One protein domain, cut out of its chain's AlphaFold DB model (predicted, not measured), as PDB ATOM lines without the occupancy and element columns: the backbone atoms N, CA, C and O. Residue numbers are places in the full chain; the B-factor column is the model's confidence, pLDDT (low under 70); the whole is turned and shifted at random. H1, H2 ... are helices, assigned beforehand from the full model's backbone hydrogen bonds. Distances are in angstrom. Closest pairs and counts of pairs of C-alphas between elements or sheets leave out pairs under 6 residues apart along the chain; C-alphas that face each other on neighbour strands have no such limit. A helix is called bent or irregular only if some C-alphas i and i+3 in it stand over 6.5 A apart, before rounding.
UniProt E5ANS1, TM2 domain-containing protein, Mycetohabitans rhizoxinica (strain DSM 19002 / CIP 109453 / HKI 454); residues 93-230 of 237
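What this domain is: This is residues 93 to 230 of the 237 residues of the protein "TM2 domain-containing protein" of Mycetohabitans rhizoxinica (strain DSM 19002 / CIP 109453 / HKI 454) (UniProt E5ANS1). Two long helices, H4 and H6, run side by side in opposite directions along part of their length, and H3 crosses H4 on the side away from H6. Short H1 packs on the first part of H6, with H2 set across H1, while H5 and the link after it make one end of the rod and residues 224 to 230 of H6 stick out at the other. The printed part has 138 residues with six named helices, H1 to H6 in chain order, and no named strand; the class is all helix. The whole is loose, with a radius of gyration of the C-alphas of 18.8 A, and spans 72 by 28 by 19 A.

Where its parts are: H1 is residues 93 to 101, starting with C-alpha 93 at (-17.871, 34.997, -30.764). H2 is residues 107 to 116; it is irregular, with C-alphas 112 and 115 9.4 A apart. H3 is residues 118 to 139, 31.5 A long. H4 is residues 145 to 169, 36.5 A long, with C-alpha 145 at (-55.297, 17.006, -32.766). H5 is residues 173 to 180. H6 is residues 192 to 230, 57.0 A long, ending with C-alpha 230 at (-66.843, 8.984, -14.748); it is only just irregular, with C-alphas 223 and 226 6.6 A apart.

How they stand to each other: H1 touches H2, about perpendicular at 82 degrees, the closest C-alphas being those of Ala 99 and His 108, 5.1 A apart. H1 touches residues 193 to 201 of H6 at a shallow tilt of 24 degrees, the same way; the closest C-alphas, of Ala 96 and Val 194, are 5.6 A apart. H2 and H3 only just touch, with 3 pairs of C-alphas within 8 A, the closest being those of Arg 109 and Ala 120 at 6.1 A. H3 and H4 touch at a steep tilt of 46 degrees, opposite ways, their closest C-alphas, of Gly 130 and Gly 154, being 3.7 A apart. Residues 159 to 169 of H4 touch residues 194 to 209 of H6 at a shallow tilt of 26 degrees, opposite ways, with the C-alphas of Ile 166 and Val 198 closest at 5.2 A. H3 and H6 are apart, and H5 touches no helix. Each O i to N i+4 pair is within hydrogen-bond range in H1, H3 and H5; the counts are 4 of 6 in H2, 19 of 21 in H4 and 32 of 35 in H6.

The domain as a whole: The two C-alphas farthest apart are those of Asp 185 and Arg 230, at 72.6 A. The printed part has no cut. The link from H5 to H6, with 11 residues, is long; the other four are tight. Mean pLDDT of the printed part is 75.9, and residues 93 to 121, 172 to 175 and 177 to 194 are under 70.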
ATOM      1  N   THR A  93     -16.960  34.161 -31.566       50.06
ATOM      2  CA  THR A  93     -17.871  34.997 -30.764       50.06
ATOM      3  C   THR A  93     -19.117  35.438 -31.530       50.06
ATOM      4  O   THR A  93     -20.197  35.458 -30.957       50.06
ATOM      5  N   ARG A  94     -19.010  35.745 -32.834       54.31
ATOM      6  CA  ARG A  94     -20.183  36.074 -33.670       54.31
ATOM      7  C   ARG A  94     -21.002  34.837 -34.021       54.31
ATOM      8  O   ARG A  94     -22.216  34.941 -34.103       54.31
ATOM      9  N   ALA A  95     -20.357  33.680 -34.182       53.88
ATOM     10  CA  ALA A  95     -21.057  32.406 -34.352       53.88
ATOM     11  C   ALA A  95     -21.843  32.030 -33.086       53.88
ATOM     12  O   ALA A  95     -22.983  31.593 -33.185       53.88
ATOM     13  N   ALA A  96     -21.259  32.266 -31.909       52.75
ATOM     14  CA  ALA A  96     -21.904  32.051 -30.621       52.75
ATOM     15  C   ALA A  96     -23.028  33.071 -30.371       52.75
ATOM     16  O   ALA A  96     -24.144  32.678 -30.055       52.75
ATOM     17  N   LEU A  97     -22.792  34.367 -30.599       53.47
ATOM     18  CA  LEU A  97     -23.823  35.402 -30.468       53.47
ATOM     19  C   LEU A  97     -24.980  35.178 -31.457       53.47
ATOM     20  O   LEU A  97     -26.134  35.340 -31.084       53.47
ATOM     21  N   ALA A  98     -24.695  34.733 -32.686       52.28
ATOM     22  CA  ALA A  98     -25.722  34.300 -33.629       52.28
ATOM     23  C   ALA A  98     -26.434  33.023 -33.153       52.28
ATOM     24  O   ALA A  98     -27.642  32.925 -33.294       52.28
ATOM     25  N   ALA A  99     -25.736  32.066 -32.539       51.94
ATOM     26  CA  ALA A  99     -26.373  30.901 -31.921       51.94
ATOM     27  C   ALA A  99     -27.251  31.269 -30.711       51.94
ATOM     28  O   ALA A  99     -28.151  30.516 -30.374       51.94
ATOM     29  N   PHE A 100     -27.008  32.415 -30.072       49.16
ATOM     30  CA  PHE A 100     -27.749  32.881 -28.901       49.16
ATOM     31  C   PHE A 100     -28.953  33.744 -29.264       49.16
ATOM     32  O   PHE A 100     -30.081  33.429 -28.905       49.16
ATOM     33  N   VAL A 101     -28.717  34.817 -30.024       49.91
ATOM     34  CA  VAL A 101     -29.751  35.767 -30.460       49.91
ATOM     35  C   VAL A 101     -30.694  35.110 -31.476       49.91
ATOM     36  O   VAL A 101     -31.852  35.494 -31.581       49.91
ATOM     37  N   LEU A 102     -30.224  34.080 -32.191       49.59
ATOM     38  CA  LEU A 102     -31.010  33.300 -33.152       49.59
ATOM     39  C   LEU A 102     -31.009  31.800 -32.804       49.59
ATOM     40  O   LEU A 102     -31.082  30.954 -33.701       49.59
ATOM     41  N   GLY A 103     -30.944  31.466 -31.509       48.06
ATOM     42  CA  GLY A 103     -30.982  30.088 -30.992       48.06
ATOM     43  C   GLY A 103     -32.242  29.295 -31.343       48.06
ATOM     44  O   GLY A 103     -32.237  28.073 -31.255       48.06
ATOM     45  N   SER A 104     -33.287  29.957 -31.842       50.56
ATOM     46  CA  SER A 104     -34.494  29.325 -32.389       50.56
ATOM     47  C   SER A 104     -34.518  29.206 -33.924       50.56
ATOM     48  O   SER A 104     -35.336  28.463 -34.458       50.56
ATOM     49  N   LEU A 105     -33.633  29.896 -34.656       49.75
ATOM     50  CA  LEU A 105     -33.742  30.067 -36.118       49.75
ATOM     51  C   LEU A 105     -32.583  29.462 -36.929       49.75
ATOM     52  O   LEU A 105     -32.538  29.604 -38.148       49.75
ATOM     53  N   GLY A 106     -31.629  28.775 -36.294       50.44
ATOM     54  CA  GLY A 106     -30.577  28.056 -37.026       50.44
ATOM     55  C   GLY A 106     -29.541  28.962 -37.710       50.44
ATOM     56  O   GLY A 106     -28.816  28.512 -38.600       50.44
ATOM     57  N   ALA A 107     -29.402  30.220 -37.282       55.16
ATOM     58  CA  ALA A 107     -28.458  31.169 -37.883       55.16
ATOM     59  C   ALA A 107     -26.987  30.732 -37.764       55.16
ATOM     60  O   ALA A 107     -26.178  31.036 -38.637       55.16
ATOM     61  N   HIS A 108     -26.646  29.953 -36.734       57.53
ATOM     62  CA  HIS A 108     -25.347  29.280 -36.614       57.53
ATOM     63  C   HIS A 108     -25.047  28.387 -37.832       57.53
ATOM     64  O   HIS A 108     -23.924  28.358 -38.339       57.53
ATOM     65  N   ARG A 109     -26.071  27.691 -38.337       60.16
ATOM     66  CA  ARG A 109     -25.964  26.774 -39.472       60.16
ATOM     67  C   ARG A 109     -25.841  27.538 -40.796       60.16
ATOM     68  O   ARG A 109     -24.948  27.226 -41.581       60.16
ATOM     69  N   PHE A 110     -26.610  28.619 -40.970       57.06
ATOM     70  CA  PHE A 110     -26.441  29.566 -42.086       57.06
ATOM     71  C   PHE A 110     -25.068  30.253 -42.083       57.06
ATOM     72  O   PHE A 110     -24.481  30.473 -43.142       57.06
ATOM     73  N   TYR A 111     -24.519  30.561 -40.905       58.69
ATOM     74  CA  TYR A 111     -23.201  31.181 -40.783       58.69
ATOM     75  C   TYR A 111     -22.060  30.229 -41.172       58.69
ATOM     76  O   TYR A 111     -21.061  30.677 -41.744       58.69
ATOM     77  N   LEU A 112     -22.180  28.927 -40.890       60.69
ATOM     78  CA  LEU A 112     -21.133  27.940 -41.179       60.69
ATOM     79  C   LEU A 112     -21.206  27.385 -42.599       60.69
ATOM     80  O   LEU A 112     -20.198  27.440 -43.301       60.69
ATOM     81  N   TYR A 113     -22.377  26.908 -43.022       53.91
ATOM     82  CA  TYR A 113     -22.559  26.173 -44.280       53.91
ATOM     83  C   TYR A 113     -23.123  27.039 -45.420       53.91
ATOM     84  O   TYR A 113     -23.162  26.607 -46.573       53.91
ATOM     85  N   GLY A 114     -23.496  28.292 -45.133       58.16
ATOM     86  CA  GLY A 114     -24.057  29.213 -46.120       58.16
ATOM     87  C   GLY A 114     -25.515  28.896 -46.492       58.16
ATOM     88  O   GLY A 114     -26.138  28.017 -45.898       58.16
ATOM     89  N   PRO A 115     -26.086  29.596 -47.490       56.38
ATOM     90  CA  PRO A 115     -27.508  29.509 -47.848       56.38
ATOM     91  C   PRO A 115     -27.919  28.217 -48.576       56.38
ATOM     92  O   PRO A 115     -29.056  28.116 -49.022       56.38
ATOM     93  N   ARG A 116     -27.011  27.241 -48.725       56.06
ATOM     94  CA  ARG A 116     -27.259  25.957 -49.410       56.06
ATOM     95  C   ARG A 116     -27.595  24.802 -48.460       56.06
ATOM     96  O   ARG A 116     -27.723  23.668 -48.907       56.06
ATOM     97  N   ASP A 117     -27.726  25.063 -47.163       62.88
ATOM     98  CA  ASP A 117     -27.982  24.007 -46.185       62.88
ATOM     99  C   ASP A 117     -29.483  23.705 -46.052       62.88
ATOM    100  O   ASP A 117     -30.222  24.410 -45.363       62.88
ATOM    101  N   ALA A 118     -29.933  22.631 -46.707       61.72
ATOM    102  CA  ALA A 118     -31.327  22.179 -46.683       61.72
ATOM    103  C   ALA A 118     -31.843  21.886 -45.260       61.72
ATOM    104  O   ALA A 118     -33.013  22.124 -44.963       61.72
ATOM    105  N   LEU A 119     -30.971  21.438 -44.351       64.75
ATOM    106  CA  LEU A 119     -31.350  21.166 -42.962       64.75
ATOM    107  C   LEU A 119     -31.597  22.455 -42.169       64.75
ATOM    108  O   LEU A 119     -32.399  22.446 -41.237       64.75
ATOM    109  N   ALA A 120     -30.961  23.570 -42.541       66.94
ATOM    110  CA  ALA A 120     -31.256  24.866 -41.935       66.94
ATOM    111  C   ALA A 120     -32.661  25.354 -42.325       66.94
ATOM    112  O   ALA A 120     -33.401  25.828 -41.465       66.94
ATOM    113  N   TYR A 121     -33.062  25.163 -43.586       67.56
ATOM    114  CA  TYR A 121     -34.427  25.460 -44.034       67.56
ATOM    115  C   TYR A 121     -35.463  24.545 -43.383       67.56
ATOM    116  O   TYR A 121     -36.506  25.036 -42.960       67.56
ATOM    117  N   LEU A 122     -35.170  23.245 -43.241       76.94
ATOM    118  CA  LEU A 122     -36.062  22.319 -42.542       76.94
ATOM    119  C   LEU A 122     -36.269  22.737 -41.084       76.94
ATOM    120  O   LEU A 122     -37.394  22.700 -40.597       76.94
ATOM    121  N   HIS A 123     -35.214  23.187 -40.400       76.38
ATOM    122  CA  HIS A 123     -35.335  23.711 -39.041       76.38
ATOM    123  C   HIS A 123     -36.198  24.968 -38.975       76.38
ATOM    124  O   HIS A 123     -37.071  25.045 -38.118       76.38
ATOM    125  N   ILE A 124     -36.002  25.930 -39.881       77.62
ATOM    126  CA  ILE A 124     -36.835  27.140 -39.924       77.62
ATOM    127  C   ILE A 124     -38.298  26.771 -40.183       77.62
ATOM    128  O   ILE A 124     -39.181  27.260 -39.480       77.62
ATOM    129  N   ALA A 125     -38.555  25.879 -41.141       79.75
ATOM    130  CA  ALA A 125     -39.899  25.410 -41.455       79.75
ATOM    131  C   ALA A 125     -40.542  24.689 -40.261       79.75
ATOM    132  O   ALA A 125     -41.678  24.993 -39.908       79.75
ATOM    133  N   ALA A 126     -39.812  23.788 -39.598       80.88
ATOM    134  CA  ALA A 126     -40.303  23.059 -38.433       80.88
ATOM    135  C   ALA A 126     -40.568  23.990 -37.240       80.88
ATOM    136  O   ALA A 126     -41.597  23.857 -36.582       80.88
ATOM    137  N   THR A 127     -39.694  24.966 -36.980       81.69
ATOM    138  CA  THR A 127     -39.909  25.955 -35.916       81.69
ATOM    139  C   THR A 127     -41.104  26.857 -36.229       81.69
ATOM    140  O   THR A 127     -41.929  27.094 -35.349       81.69
ATOM    141  N   ALA A 128     -41.251  27.318 -37.476       84.44
ATOM    142  CA  ALA A 128     -42.402  28.115 -37.900       84.44
ATOM    143  C   ALA A 128     -43.716  27.328 -37.770       84.44
ATOM    144  O   ALA A 128     -44.691  27.840 -37.221       84.44
ATOM    145  N   LEU A 129     -43.718  26.062 -38.202       86.31
ATOM    146  CA  LEU A 129     -44.858  25.162 -38.043       86.31
ATOM    147  C   LEU A 129     -45.195  24.940 -36.563       86.31
ATOM    148  O   LEU A 129     -46.366  24.961 -36.196       86.31
ATOM    149  N   GLY A 130     -44.174  24.814 -35.713       86.50
ATOM    150  CA  GLY A 130     -44.319  24.731 -34.264       86.50
ATOM    151  C   GLY A 130     -45.030  25.934 -33.662       86.50
ATOM    152  O   GLY A 130     -45.972  25.762 -32.896       86.50
ATOM    153  N   VAL A 131     -44.619  27.151 -34.034       87.88
ATOM    154  CA  VAL A 131     -45.257  28.390 -33.555       87.88
ATOM    155  C   VAL A 131     -46.723  28.432 -33.975       87.88
ATOM    156  O   VAL A 131     -47.587  28.684 -33.139       87.88
ATOM    157  N   VAL A 132     -47.021  28.125 -35.240       89.69
ATOM    158  CA  VAL A 132     -48.408  28.064 -35.730       89.69
ATOM    159  C   VAL A 132     -49.212  27.005 -34.971       89.69
ATOM    160  O   VAL A 132     -50.332  27.279 -34.545       89.69
ATOM    161  N   GLY A 133     -48.632  25.825 -34.739       89.44
ATOM    162  CA  GLY A 133     -49.253  24.753 -33.965       89.44
ATOM    163  C   GLY A 133     -49.586  25.172 -32.536       89.44
ATOM    164  O   GLY A 133     -50.698  24.919 -32.073       89.44
ATOM    165  N   VAL A 134     -48.662  25.851 -31.851       88.25
ATOM    166  CA  VAL A 134     -48.866  26.309 -30.471       88.25
ATOM    167  C   VAL A 134     -49.958  27.370 -30.420       88.25
ATOM    168  O   VAL A 134     -50.852  27.273 -29.583       88.25
ATOM    169  N   GLN A 135     -49.951  28.335 -31.344       90.19
ATOM    170  CA  GLN A 135     -51.022  29.332 -31.436       90.19
ATOM    171  C   GLN A 135     -52.385  28.666 -31.664       90.19
ATOM    172  O   GLN A 135     -53.380  29.054 -31.053       90.19
ATOM    173  N   TRP A 136     -52.419  27.617 -32.487       90.31
ATOM    174  CA  TRP A 136     -53.627  26.837 -32.729       90.31
ATOM    175  C   TRP A 136     -54.092  26.072 -31.483       90.31
ATOM    176  O   TRP A 136     -55.283  26.058 -31.171       90.31
ATOM    177  N   LEU A 137     -53.169  25.471 -30.726       90.44
ATOM    178  CA  LEU A 137     -53.476  24.818 -29.450       90.44
ATOM    179  C   LEU A 137     -54.004  25.808 -28.410       90.44
ATOM    180  O   LEU A 137     -54.939  25.475 -27.689       90.44
ATOM    181  N   VAL A 138     -53.451  27.020 -28.342       89.38
ATOM    182  CA  VAL A 138     -53.944  28.072 -27.439       89.38
ATOM    183  C   VAL A 138     -55.365  28.486 -27.827       89.38
ATOM    184  O   VAL A 138     -56.245  28.537 -26.966       89.38
ATOM    185  N   ALA A 139     -55.618  28.701 -29.122       91.06
ATOM    186  CA  ALA A 139     -56.941  29.063 -29.629       91.06
ATOM    187  C   ALA A 139     -57.998  27.974 -29.380       91.06
ATOM    188  O   ALA A 139     -59.154  28.280 -29.109       91.06
ATOM    189  N   THR A 140     -57.603  26.701 -29.435       89.69
ATOM    190  CA  THR A 140     -58.506  25.549 -29.265       89.69
ATOM    191  C   THR A 140     -58.476  24.946 -27.861       89.69
ATOM    192  O   THR A 140     -59.017  23.861 -27.653       89.69
ATOM    193  N   GLN A 141     -57.833  25.611 -26.894       88.06
ATOM    194  CA  GLN A 141     -57.685  25.110 -25.521       88.06
ATOM    195  C   GLN A 141     -57.155  23.661 -25.471       88.06
ATOM    196  O   GLN A 141     -57.633  22.832 -24.705       88.06
ATOM    197  N   ARG A 142     -56.165  23.344 -26.318       87.00
ATOM    198  CA  ARG A 142     -55.492  22.034 -26.446       87.00
ATOM    199  C   ARG A 142     -56.347  20.875 -26.976       87.00
ATOM    200  O   ARG A 142     -55.853  19.749 -27.027       87.00
ATOM    201  N   THR A 143     -57.571  21.131 -27.436       84.38
ATOM    202  CA  THR A 143     -58.475  20.080 -27.947       84.38
ATOM    203  C   THR A 143     -58.144  19.623 -29.370       84.38
ATOM    204  O   THR A 143     -58.489  18.511 -29.768       84.38
ATOM    205  N   SER A 144     -57.460  20.450 -30.167       89.12
ATOM    206  CA  SER A 144     -57.203  20.130 -31.571       89.12
ATOM    207  C   SER A 144     -56.055  19.133 -31.752       89.12
ATOM    208  O   SER A 144     -54.905  19.436 -31.426       89.12
ATOM    209  N   VAL A 145     -56.327  17.997 -32.397       87.81
ATOM    210  CA  VAL A 145     -55.297  17.006 -32.766       87.81
ATOM    211  C   VAL A 145     -54.311  17.578 -33.794       87.81
ATOM    212  O   VAL A 145     -53.107  17.352 -33.694       87.81
ATOM    213  N   ALA A 146     -54.793  18.386 -34.746       88.56
ATOM    214  CA  ALA A 146     -53.937  19.052 -35.729       88.56
ATOM    215  C   ALA A 146     -52.916  19.987 -35.057       88.56
ATOM    216  O   ALA A 146     -51.729  19.909 -35.359       88.56
ATOM    217  N   GLY A 147     -53.337  20.805 -34.083       88.50
ATOM    218  CA  GLY A 147     -52.431  21.685 -33.340       88.50
ATOM    219  C   GLY A 147     -51.292  20.923 -32.651       88.50
ATOM    220  O   GLY A 147     -50.147  21.376 -32.680       88.50
ATOM    221  N   TRP A 148     -51.566  19.730 -32.113       89.06
ATOM    222  CA  TRP A 148     -50.541  18.856 -31.531       89.06
ATOM    223  C   TRP A 148     -49.566  18.319 -32.585       89.06
ATOM    224  O   TRP A 148     -48.353  18.389 -32.375       89.06
ATOM    225  N   TRP A 149     -50.065  17.870 -33.740       92.19
ATOM    226  CA  TRP A 149     -49.222  17.412 -34.852       92.19
ATOM    227  C   TRP A 149     -48.309  18.498 -35.420       92.19
ATOM    228  O   TRP A 149     -47.209  18.184 -35.866       92.19
ATOM    229  N   LEU A 150     -48.727  19.765 -35.387       88.75
ATOM    230  CA  LEU A 150     -47.876  20.888 -35.782       88.75
ATOM    231  C   LEU A 150     -46.874  21.269 -34.678       88.75
ATOM    232  O   LEU A 150     -45.715  21.570 -34.962       88.75
ATOM    233  N   SER A 151     -47.305  21.230 -33.415       89.00
ATOM    234  CA  SER A 151     -46.502  21.697 -32.277       89.00
ATOM    235  C   SER A 151     -45.368  20.749 -31.902       89.00
ATOM    236  O   SER A 151     -44.258  21.208 -31.637       89.00
ATOM    237  N   VAL A 152     -45.615  19.433 -31.881       90.38
ATOM    238  CA  VAL A 152     -44.632  18.438 -31.415       90.38
ATOM    239  C   VAL A 152     -43.353  18.437 -32.268       90.38
ATOM    240  O   VAL A 152     -42.268  18.558 -31.691       90.38
ATOM    241  N   PRO A 153     -43.414  18.385 -33.613       88.44
ATOM    242  CA  PRO A 153     -42.216  18.479 -34.445       88.44
ATOM    243  C   PRO A 153     -41.466  19.800 -34.254       88.44
ATOM    244  O   PRO A 153     -40.236  19.812 -34.237       88.44
ATOM    245  N   GLY A 154     -42.190  20.907 -34.065       86.44
ATOM    246  CA  GLY A 154     -41.591  22.209 -33.789       86.44
ATOM    247  C   GLY A 154     -40.868  22.267 -32.445       86.44
ATOM    248  O   GLY A 154     -39.754  22.785 -32.373       86.44
ATOM    249  N   ALA A 155     -41.442  21.666 -31.399       87.81
ATOM    250  CA  ALA A 155     -40.796  21.531 -30.097       87.81
ATOM    251  C   ALA A 155     -39.524  20.672 -30.187       87.81
ATOM    252  O   ALA A 155     -38.473  21.083 -29.703       87.81
ATOM    253  N   ILE A 156     -39.579  19.524 -30.873       88.88
ATOM    254  CA  ILE A 156     -38.405  18.661 -31.097       88.88
ATOM    255  C   ILE A 156     -37.319  19.415 -31.874       88.88
ATOM    256  O   ILE A 156     -36.149  19.371 -31.497       88.88
ATOM    257  N   SER A 157     -37.700  20.136 -32.931       86.19
ATOM    258  CA  SER A 157     -36.792  20.973 -33.722       86.19
ATOM    259  C   SER A 157     -36.093  22.020 -32.850       86.19
ATOM    260  O   SER A 157     -34.870  22.163 -32.903       86.19
ATOM    261  N   LEU A 158     -36.853  22.703 -31.992       83.44
ATOM    262  CA  LEU A 158     -36.334  23.712 -31.077       83.44
ATOM    263  C   LEU A 158     -35.369  23.109 -30.042       83.44
ATOM    264  O   LEU A 158     -34.277  23.639 -29.836       83.44
ATOM    265  N   LEU A 159     -35.721  21.975 -29.431       87.50
ATOM    266  CA  LEU A 159     -34.848  21.265 -28.487       87.50
ATOM    267  C   LEU A 159     -33.561  20.773 -29.165       87.50
ATOM    268  O   LEU A 159     -32.475  20.898 -28.595       87.50
ATOM    269  N   ALA A 160     -33.656  20.266 -30.395       85.12
ATOM    270  CA  ALA A 160     -32.497  19.858 -31.183       85.12
ATOM    271  C   ALA A 160     -31.559  21.041 -31.482       85.12
ATOM    272  O   ALA A 160     -30.337  20.872 -31.439       85.12
ATOM    273  N   ALA A 161     -32.097  22.243 -31.717       78.62
ATOM    274  CA  ALA A 161     -31.298  23.453 -31.906       78.62
ATOM    275  C   ALA A 161     -30.516  23.834 -30.635       78.62
ATOM    276  O   ALA A 161     -29.312  24.100 -30.720       78.62
ATOM    277  N   PHE A 162     -31.151  23.780 -29.458       79.69
ATOM    278  CA  PHE A 162     -30.465  24.004 -28.179       79.69
ATOM    279  C   PHE A 162     -29.382  22.954 -27.916       79.69
ATOM    280  O   PHE A 162     -28.260  23.304 -27.547       79.69
ATOM    281  N   LEU A 163     -29.666  21.674 -28.178       84.31
ATOM    282  CA  LEU A 163     -28.673  20.609 -28.043       84.31
ATOM    283  C   LEU A 163     -27.484  20.818 -28.992       84.31
ATOM    284  O   LEU A 163     -26.331  20.679 -28.585       84.31
ATOM    285  N   ALA A 164     -27.742  21.210 -30.241       78.56
ATOM    286  CA  ALA A 164     -26.690  21.530 -31.196       78.56
ATOM    287  C   ALA A 164     -25.826  22.702 -30.706       78.56
ATOM    288  O   ALA A 164     -24.599  22.609 -30.759       78.56
ATOM    289  N   ALA A 165     -26.431  23.773 -30.181       73.75
ATOM    290  CA  ALA A 165     -25.697  24.904 -29.614       73.75
ATOM    291  C   ALA A 165     -24.751  24.466 -28.481       73.75
ATOM    292  O   ALA A 165     -23.602  24.905 -28.438       73.75
ATOM    293  N   ILE A 166     -25.189  23.536 -27.627       81.50
ATOM    294  CA  ILE A 166     -24.369  22.960 -26.553       81.50
ATOM    295  C   ILE A 166     -23.212  22.133 -27.125       81.50
ATOM    296  O   ILE A 166     -22.059  22.348 -26.755       81.50
ATOM    297  N   VAL A 167     -23.487  21.232 -28.074       82.94
ATOM    298  CA  VAL A 167     -22.466  20.378 -28.712       82.94
ATOM    299  C   VAL A 167     -21.397  21.209 -29.428       82.94
ATOM    300  O   VAL A 167     -20.211  20.882 -29.374       82.94
ATOM    301  N   TYR A 168     -21.793  22.295 -30.095       72.19
ATOM    302  CA  TYR A 168     -20.848  23.198 -30.751       72.19
ATOM    303  C   TYR A 168     -20.123  24.114 -29.762       72.19
ATOM    304  O   TYR A 168     -18.934  24.369 -29.951       72.19
ATOM    305  N   GLY A 169     -20.793  24.571 -28.702       73.06
ATOM    306  CA  GLY A 169     -20.189  25.408 -27.668       73.06
ATOM    307  C   GLY A 169     -19.159  24.668 -26.809       73.06
ATOM    308  O   GLY A 169     -18.152  25.255 -26.429       73.06
ATOM    309  N   LEU A 170     -19.357  23.366 -26.579       80.81
ATOM    310  CA  LEU A 170     -18.406  22.498 -25.873       80.81
ATOM    311  C   LEU A 170     -17.288  21.955 -26.775       80.81
ATOM    312  O   LEU A 170     -16.375  21.285 -26.291       80.81
ATOM    313  N   ARG A 171     -17.328  22.219 -28.089       76.81
ATOM    314  CA  ARG A 171     -16.290  21.745 -29.007       76.81
ATOM    315  C   ARG A 171     -14.976  22.512 -28.767       76.81
ATOM    316  O   ARG A 171     -14.960  23.734 -28.965       76.81
ATOM    317  N   PRO A 172     -13.865  21.813 -28.448       69.81
ATOM    318  CA  PRO A 172     -12.579  22.453 -28.189       69.81
ATOM    319  C   PRO A 172     -12.069  23.235 -29.407       69.81
ATOM    320  O   PRO A 172     -12.296  22.850 -30.560       69.81
ATOM    321  N   ASP A 173     -11.380  24.342 -29.136       66.12
ATOM    322  CA  ASP A 173     -10.949  25.335 -30.130       66.12
ATOM    323  C   ASP A 173     -10.044  24.748 -31.206       66.12
ATOM    324  O   ASP A 173     -10.276  24.981 -32.392       66.12
ATOM    325  N   ASP A 174      -9.108  23.885 -30.818       66.44
ATOM    326  CA  ASP A 174      -8.158  23.269 -31.748       66.44
ATOM    327  C   ASP A 174      -8.869  22.399 -32.799       66.44
ATOM    328  O   ASP A 174      -8.525  22.400 -33.986       66.44
ATOM    329  N   LYS A 175      -9.920  21.675 -32.384       69.56
ATOM    330  CA  LYS A 175     -10.753  20.861 -33.287       69.56
ATOM    331  C   LYS A 175     -11.616  21.728 -34.199       69.56
ATOM    332  O   LYS A 175     -11.905  21.324 -35.322       69.56
ATOM    333  N   TRP A 176     -12.042  22.896 -33.722       70.06
ATOM    334  CA  TRP A 176     -12.796  23.856 -34.519       70.06
ATOM    335  C   TRP A 176     -11.924  24.491 -35.606       70.06
ATOM    336  O   TRP A 176     -12.316  24.494 -36.773       70.06
ATOM    337  N   ASP A 177     -10.732  24.966 -35.244       68.44
ATOM    338  CA  ASP A 177      -9.811  25.609 -36.182       68.44
ATOM    339  C   ASP A 177      -9.306  24.638 -37.247       68.44
ATOM    340  O   ASP A 177      -9.292  24.988 -38.422       68.44
ATOM    341  N   THR A 178      -9.017  23.388 -36.877       67.06
ATOM    342  CA  THR A 178      -8.623  22.353 -37.850       67.06
ATOM    343  C   THR A 178      -9.715  22.101 -38.900       67.06
ATOM    344  O   THR A 178      -9.415  21.812 -40.054       67.06
ATOM    345  N   HIS A 179     -10.992  22.202 -38.516       67.12
ATOM    346  CA  HIS A 179     -12.114  21.881 -39.399       67.12
ATOM    347  C   HIS A 179     -12.577  23.073 -40.251       67.12
ATOM    348  O   HIS A 179     -12.901  22.896 -41.421       67.12
ATOM    349  N   PHE A 180     -12.612  24.282 -39.681       66.00
ATOM    350  CA  PHE A 180     -13.165  25.469 -40.350       66.00
ATOM    351  C   PHE A 180     -12.112  26.489 -40.800       66.00
ATOM    352  O   PHE A 180     -12.393  27.277 -41.700       66.00
ATOM    353  N   ASN A 181     -10.909  26.464 -40.222       63.66
ATOM    354  CA  ASN A 181      -9.796  27.356 -40.556       63.66
ATOM    355  C   ASN A 181      -8.502  26.572 -40.898       63.66
ATOM    356  O   ASN A 181      -7.446  26.898 -40.355       63.66
ATOM    357  N   PRO A 182      -8.516  25.575 -41.812       64.12
ATOM    358  CA  PRO A 182      -7.353  24.711 -42.064       64.12
ATOM    359  C   PRO A 182      -6.104  25.445 -42.595       64.12
ATOM    360  O   PRO A 182      -5.009  24.899 -42.529       64.12
ATOM    361  N   HIS A 183      -6.256  26.675 -43.101       61.53
ATOM    362  CA  HIS A 183      -5.176  27.503 -43.662       61.53
ATOM    363  C   HIS A 183      -5.078  28.888 -42.987       61.53
ATOM    364  O   HIS A 183      -4.592  29.840 -43.594       61.53
ATOM    365  N   GLY A 184      -5.633  29.049 -41.781       57.78
ATOM    366  CA  GLY A 184      -5.630  30.329 -41.068       57.78
ATOM    367  C   GLY A 184      -4.440  30.463 -40.118       57.78
ATOM    368  O   GLY A 184      -4.341  29.706 -39.160       57.78
ATOM    369  N   ASP A 185      -3.602  31.487 -40.303       55.50
ATOM    370  CA  ASP A 185      -2.478  31.814 -39.398       55.50
ATOM    371  C   ASP A 185      -2.917  32.305 -38.000       55.50
ATOM    372  O   ASP A 185      -2.095  32.525 -37.109       55.50
ATOM    373  N   ARG A 186      -4.224  32.498 -37.774       56.06
ATOM    374  CA  ARG A 186      -4.797  32.969 -36.505       56.06
ATOM    375  C   ARG A 186      -5.581  31.846 -35.833       56.06
ATOM    376  O   ARG A 186      -6.560  31.364 -36.394       56.06
ATOM    377  N   ARG A 187      -5.194  31.502 -34.601       58.59
ATOM    378  CA  ARG A 187      -5.967  30.610 -33.724       58.59
ATOM    379  C   ARG A 187      -7.198  31.338 -33.186       58.59
ATOM    380  O   ARG A 187      -7.104  32.478 -32.721       58.59
ATOM    381  N   SER A 188      -8.353  30.691 -33.247       56.53
ATOM    382  CA  SER A 188      -9.588  31.168 -32.640       56.53
ATOM    383  C   SER A 188      -9.540  30.896 -31.141       56.53
ATOM    384  O   SER A 188      -9.762  29.773 -30.711       56.53
ATOM    385  N   HIS A 189      -9.317  31.924 -30.324       55.06
ATOM    386  CA  HIS A 189      -9.603  31.813 -28.895       55.06
ATOM    387  C   HIS A 189     -11.121  31.857 -28.686       55.06
ATOM    388  O   HIS A 189     -11.767  32.872 -28.975       55.06
ATOM    389  N   SER A 190     -11.708  30.768 -28.189       55.19
ATOM    390  CA  SER A 190     -13.041  30.796 -27.598       55.19
ATOM    391  C   SER A 190     -12.997  31.717 -26.391       55.19
ATOM    392  O   SER A 190     -12.387  31.428 -25.364       55.19
ATOM    393  N   GLY A 191     -13.594  32.893 -26.549       61.41
ATOM    394  CA  GLY A 191     -13.800  33.803 -25.436       61.41
ATOM    395  C   GLY A 191     -14.921  33.318 -24.516       61.41
ATOM    396  O   GLY A 191     -15.734  32.464 -24.873       61.41
ATOM    397  N   TRP A 192     -15.036  33.986 -23.369       61.75
ATOM    398  CA  TRP A 192     -16.119  33.841 -22.385       61.75
ATOM    399  C   TRP A 192     -17.540  33.876 -22.984       61.75
ATOM    400  O   TRP A 192     -18.470  33.300 -22.426       61.75
ATOM    401  N   GLY A 193     -17.711  34.507 -24.150       66.12
ATOM    402  CA  GLY A 193     -18.983  34.543 -24.870       66.12
ATOM    403  C   GLY A 193     -19.545  33.155 -25.187       66.12
ATOM    404  O   GLY A 193     -20.735  32.948 -25.003       66.12
ATOM    405  N   VAL A 194     -18.720  32.179 -25.591       68.81
ATOM    406  CA  VAL A 194     -19.209  30.817 -25.901       68.81
ATOM    407  C   VAL A 194     -19.788  30.143 -24.654       68.81
ATOM    408  O   VAL A 194     -20.822  29.486 -24.733       68.81
ATOM    409  N   VAL A 195     -19.163  30.366 -23.495       73.81
ATOM    410  CA  VAL A 195     -19.615  29.821 -22.209       73.81
ATOM    411  C   VAL A 195     -21.000  30.356 -21.851       73.81
ATOM    412  O   VAL A 195     -21.893  29.568 -21.546       73.81
ATOM    413  N   PHE A 196     -21.227  31.668 -21.978       72.62
ATOM    414  CA  PHE A 196     -22.558  32.252 -21.772       72.62
ATOM    415  C   PHE A 196     -23.612  31.641 -22.697       72.62
ATOM    416  O   PHE A 196     -24.732  31.383 -22.259       72.62
ATOM    417  N   VAL A 197     -23.247  31.363 -23.952       72.94
ATOM    418  CA  VAL A 197     -24.170  30.763 -24.921       72.94
ATOM    419  C   VAL A 197     -24.593  29.363 -24.527       72.94
ATOM    420  O   VAL A 197     -25.782  29.052 -24.585       72.94
ATOM    421  N   VAL A 198     -23.650  28.540 -24.076       80.12
ATOM    422  CA  VAL A 198     -23.949  27.200 -23.561       80.12
ATOM    423  C   VAL A 198     -24.848  27.291 -22.328       80.12
ATOM    424  O   VAL A 198     -25.859  26.596 -22.279       80.12
ATOM    425  N   ILE A 199     -24.541  28.183 -21.377       83.44
ATOM    426  CA  ILE A 199     -25.326  28.346 -20.144       83.44
ATOM    427  C   ILE A 199     -26.779  28.721 -20.453       83.44
ATOM    428  O   ILE A 199     -27.686  28.038 -19.981       83.44
ATOM    429  N   LEU A 200     -27.028  29.757 -21.264       81.25
ATOM    430  CA  LEU A 200     -28.409  30.139 -21.577       81.25
ATOM    431  C   LEU A 200     -29.119  29.065 -22.410       81.25
ATOM    432  O   LEU A 200     -30.311  28.844 -22.214       81.25
ATOM    433  N   SER A 201     -28.401  28.376 -23.304       81.44
ATOM    434  CA  SER A 201     -28.976  27.284 -24.100       81.44
ATOM    435  C   SER A 201     -29.439  26.128 -23.213       81.44
ATOM    436  O   SER A 201     -30.543  25.625 -23.407       81.44
ATOM    437  N   LEU A 202     -28.639  25.738 -22.212       89.12
ATOM    438  CA  LEU A 202     -29.060  24.756 -21.208       89.12
ATOM    439  C   LEU A 202     -30.253  25.267 -20.404       89.12
ATOM    440  O   LEU A 202     -31.212  24.529 -20.213       89.12
ATOM    441  N   PHE A 203     -30.194  26.515 -19.940       89.94
ATOM    442  CA  PHE A 203     -31.224  27.095 -19.084       89.94
ATOM    443  C   PHE A 203     -32.588  27.152 -19.782       89.94
ATOM    444  O   PHE A 203     -33.567  26.609 -19.273       89.94
ATOM    445  N   ILE A 204     -32.648  27.736 -20.983       85.12
ATOM    446  CA  ILE A 204     -33.887  27.841 -21.765       85.12
ATOM    447  C   ILE A 204     -34.337  26.460 -22.251       85.12
ATOM    448  O   ILE A 204     -35.518  26.136 -22.150       85.12
ATOM    449  N   GLY A 205     -33.413  25.623 -22.736       86.44
ATOM    450  CA  GLY A 205     -33.737  24.268 -23.182       86.44
ATOM    451  C   GLY A 205     -34.359  23.424 -22.068       86.44
ATOM    452  O   GLY A 205     -35.374  22.768 -22.289       86.44
ATOM    453  N   ALA A 206     -33.808  23.496 -20.854       92.75
ATOM    454  CA  ALA A 206     -34.350  22.810 -19.687       92.75
ATOM    455  C   ALA A 206     -35.724  23.361 -19.273       92.75
ATOM    456  O   ALA A 206     -36.627  22.574 -18.995       92.75
ATOM    457  N   MET A 207     -35.915  24.685 -19.281       92.75
ATOM    458  CA  MET A 207     -37.222  25.299 -19.006       92.75
ATOM    459  C   MET A 207     -38.297  24.831 -19.985       92.75
ATOM    460  O   MET A 207     -39.389  24.455 -19.565       92.75
ATOM    461  N   LEU A 208     -37.987  24.830 -21.283       90.62
ATOM    462  CA  LEU A 208     -38.916  24.391 -22.319       90.62
ATOM    463  C   LEU A 208     -39.228  22.899 -22.198       90.62
ATOM    464  O   LEU A 208     -40.393  22.522 -22.286       90.62
ATOM    465  N   LEU A 209     -38.214  22.063 -21.958       93.81
ATOM    466  CA  LEU A 209     -38.403  20.627 -21.754       93.81
ATOM    467  C   LEU A 209     -39.299  20.356 -20.539       93.81
ATOM    468  O   LEU A 209     -40.242  19.574 -20.633       93.81
ATOM    469  N   MET A 210     -39.041  21.036 -19.421       96.56
ATOM    470  CA  MET A 210     -39.839  20.892 -18.207       96.56
ATOM    471  C   MET A 210     -41.278  21.381 -18.411       96.56
ATOM    472  O   MET A 210     -42.223  20.689 -18.035       96.56
ATOM    473  N   GLY A 211     -41.464  22.541 -19.049       94.75
ATOM    474  CA  GLY A 211     -42.789  23.085 -19.354       94.75
ATOM    475  C   GLY A 211     -43.594  22.183 -20.292       94.75
ATOM    476  O   GLY A 211     -44.773  21.932 -20.046       94.75
ATOM    477  N   ALA A 212     -42.950  21.634 -21.325       91.75
ATOM    478  CA  ALA A 212     -43.578  20.686 -22.239       91.75
ATOM    479  C   ALA A 212     -44.006  19.400 -21.520       91.75
ATOM    480  O   ALA A 212     -45.116  18.920 -21.744       91.75
ATOM    481  N   LEU A 213     -43.166  18.870 -20.625       94.12
ATOM    482  CA  LEU A 213     -43.486  17.668 -19.859       94.12
ATOM    483  C   LEU A 213     -44.654  17.900 -18.888       94.12
ATOM    484  O   LEU A 213     -45.564  17.078 -18.811       94.12
ATOM    485  N   ALA A 214     -44.671  19.043 -18.199       95.38
ATOM    486  CA  ALA A 214     -45.769  19.418 -17.313       95.38
ATOM    487  C   ALA A 214     -47.106  19.520 -18.069       95.38
ATOM    488  O   ALA A 214     -48.103  18.939 -17.638       95.38
ATOM    489  N   LEU A 215     -47.115  20.192 -19.226       92.12
ATOM    490  CA  LEU A 215     -48.297  20.299 -20.087       92.12
ATOM    491  C   LEU A 215     -48.736  18.938 -20.636       92.12
ATOM    492  O   LEU A 215     -49.935  18.664 -20.709       92.12
ATOM    493  N   ALA A 216     -47.787  18.074 -21.004       90.88
ATOM    494  CA  ALA A 216     -48.086  16.727 -21.472       90.88
ATOM    495  C   ALA A 216     -48.786  15.903 -20.383       90.88
ATOM    496  O   ALA A 216     -49.799  15.267 -20.666       90.88
ATOM    497  N   PHE A 217     -48.310  15.965 -19.136       93.62
ATOM    498  CA  PHE A 217     -48.959  15.275 -18.020       93.62
ATOM    499  C   PHE A 217     -50.349  15.822 -17.718       93.62
ATOM    500  O   PHE A 217     -51.283  15.035 -17.589       93.62
ATOM    501  N   GLN A 218     -50.514  17.146 -17.664       93.44
ATOM    502  CA  GLN A 218     -51.831  17.767 -17.484       93.44
ATOM    503  C   GLN A 218     -52.818  17.275 -18.547       93.44
ATOM    504  O   GLN A 218     -53.888  16.767 -18.219       93.44
ATOM    505  N   THR A 219     -52.403  17.330 -19.812       90.00
ATOM    506  CA  THR A 219     -53.234  16.906 -20.944       90.00
ATOM    507  C   THR A 219     -53.528  15.400 -20.901       90.00
ATOM    508  O   THR A 219     -54.644  14.982 -21.193       90.00
ATOM    509  N   TYR A 220     -52.562  14.565 -20.502       90.19
ATOM    510  CA  TYR A 220     -52.746  13.116 -20.371       90.19
ATOM    511  C   TYR A 220     -53.784  12.758 -19.298       90.19
ATOM    512  O   TYR A 220     -54.681  11.946 -19.545       90.19
ATOM    513  N   PHE A 221     -53.705  13.390 -18.124       91.75
ATOM    514  CA  PHE A 221     -54.669  13.162 -17.047       91.75
ATOM    515  C   PHE A 221     -56.075  13.641 -17.423       91.75
ATOM    516  O   PHE A 221     -57.045  12.924 -17.167       91.75
ATOM    517  N   GLU A 222     -56.186  14.802 -18.076       89.00
ATOM    518  CA  GLU A 222     -57.454  15.313 -18.616       89.00
ATOM    519  C   GLU A 222     -58.061  14.338 -19.637       89.00
ATOM    520  O   GLU A 222     -59.248  14.027 -19.563       89.00
ATOM    521  N   ALA A 223     -57.245  13.800 -20.548       87.88
ATOM    522  CA  ALA A 223     -57.719  12.946 -21.630       87.88
ATOM    523  C   ALA A 223     -58.074  11.514 -21.195       87.88
ATOM    524  O   ALA A 223     -58.991  10.923 -21.754       87.88
ATOM    525  N   THR A 224     -57.338  10.921 -20.247       89.00
ATOM    526  CA  THR A 224     -57.484   9.489 -19.905       89.00
ATOM    527  C   THR A 224     -58.137   9.247 -18.548       89.00
ATOM    528  O   THR A 224     -59.007   8.385 -18.430       89.00
ATOM    529  N   VAL A 225     -57.747   9.990 -17.509       88.50
ATOM    530  CA  VAL A 225     -58.164   9.671 -16.132       88.50
ATOM    531  C   VAL A 225     -59.554  10.215 -15.820       88.50
ATOM    532  O   VAL A 225     -60.348   9.525 -15.181       88.50
ATOM    533  N   GLN A 226     -59.896  11.411 -16.311       86.94
ATOM    534  CA  GLN A 226     -61.225  11.980 -16.067       86.94
ATOM    535  C   GLN A 226     -62.355  11.123 -16.664       86.94
ATOM    536  O   GLN A 226     -63.293  10.819 -15.925       86.94
ATOM    537  N   PRO A 227     -62.294  10.660 -17.932       89.19
ATOM    538  CA  PRO A 227     -63.356   9.818 -18.481       89.19
ATOM    539  C   PRO A 227     -63.477   8.479 -17.754       89.19
ATOM    540  O   PRO A 227     -64.586   8.049 -17.448       89.19
ATOM    541  N   LEU A 228     -62.345   7.854 -17.412       84.81
ATOM    542  CA  LEU A 228     -62.327   6.575 -16.701       84.81
ATOM    543  C   LEU A 228     -62.999   6.679 -15.326       84.81
ATOM    544  O   LEU A 228     -63.776   5.806 -14.948       84.81
ATOM    545  N   SER A 229     -62.743   7.772 -14.603       87.31
ATOM    546  CA  SER A 229     -63.388   8.018 -13.311       87.31
ATOM    547  C   SER A 229     -64.906   8.194 -13.422       87.31
ATOM    548  O   SER A 229     -65.629   7.742 -12.541       87.31
ATOM    549  N   ARG A 230     -65.402   8.794 -14.517       85.38
ATOM    550  CA  ARG A 230     -66.843   8.984 -14.748       85.38
ATOM    551  C   ARG A 230     -67.549   7.668 -15.056       85.38
ATOM    552  O   ARG A 230     -68.548   7.369 -14.420       85.38
TER     553      ARG A 230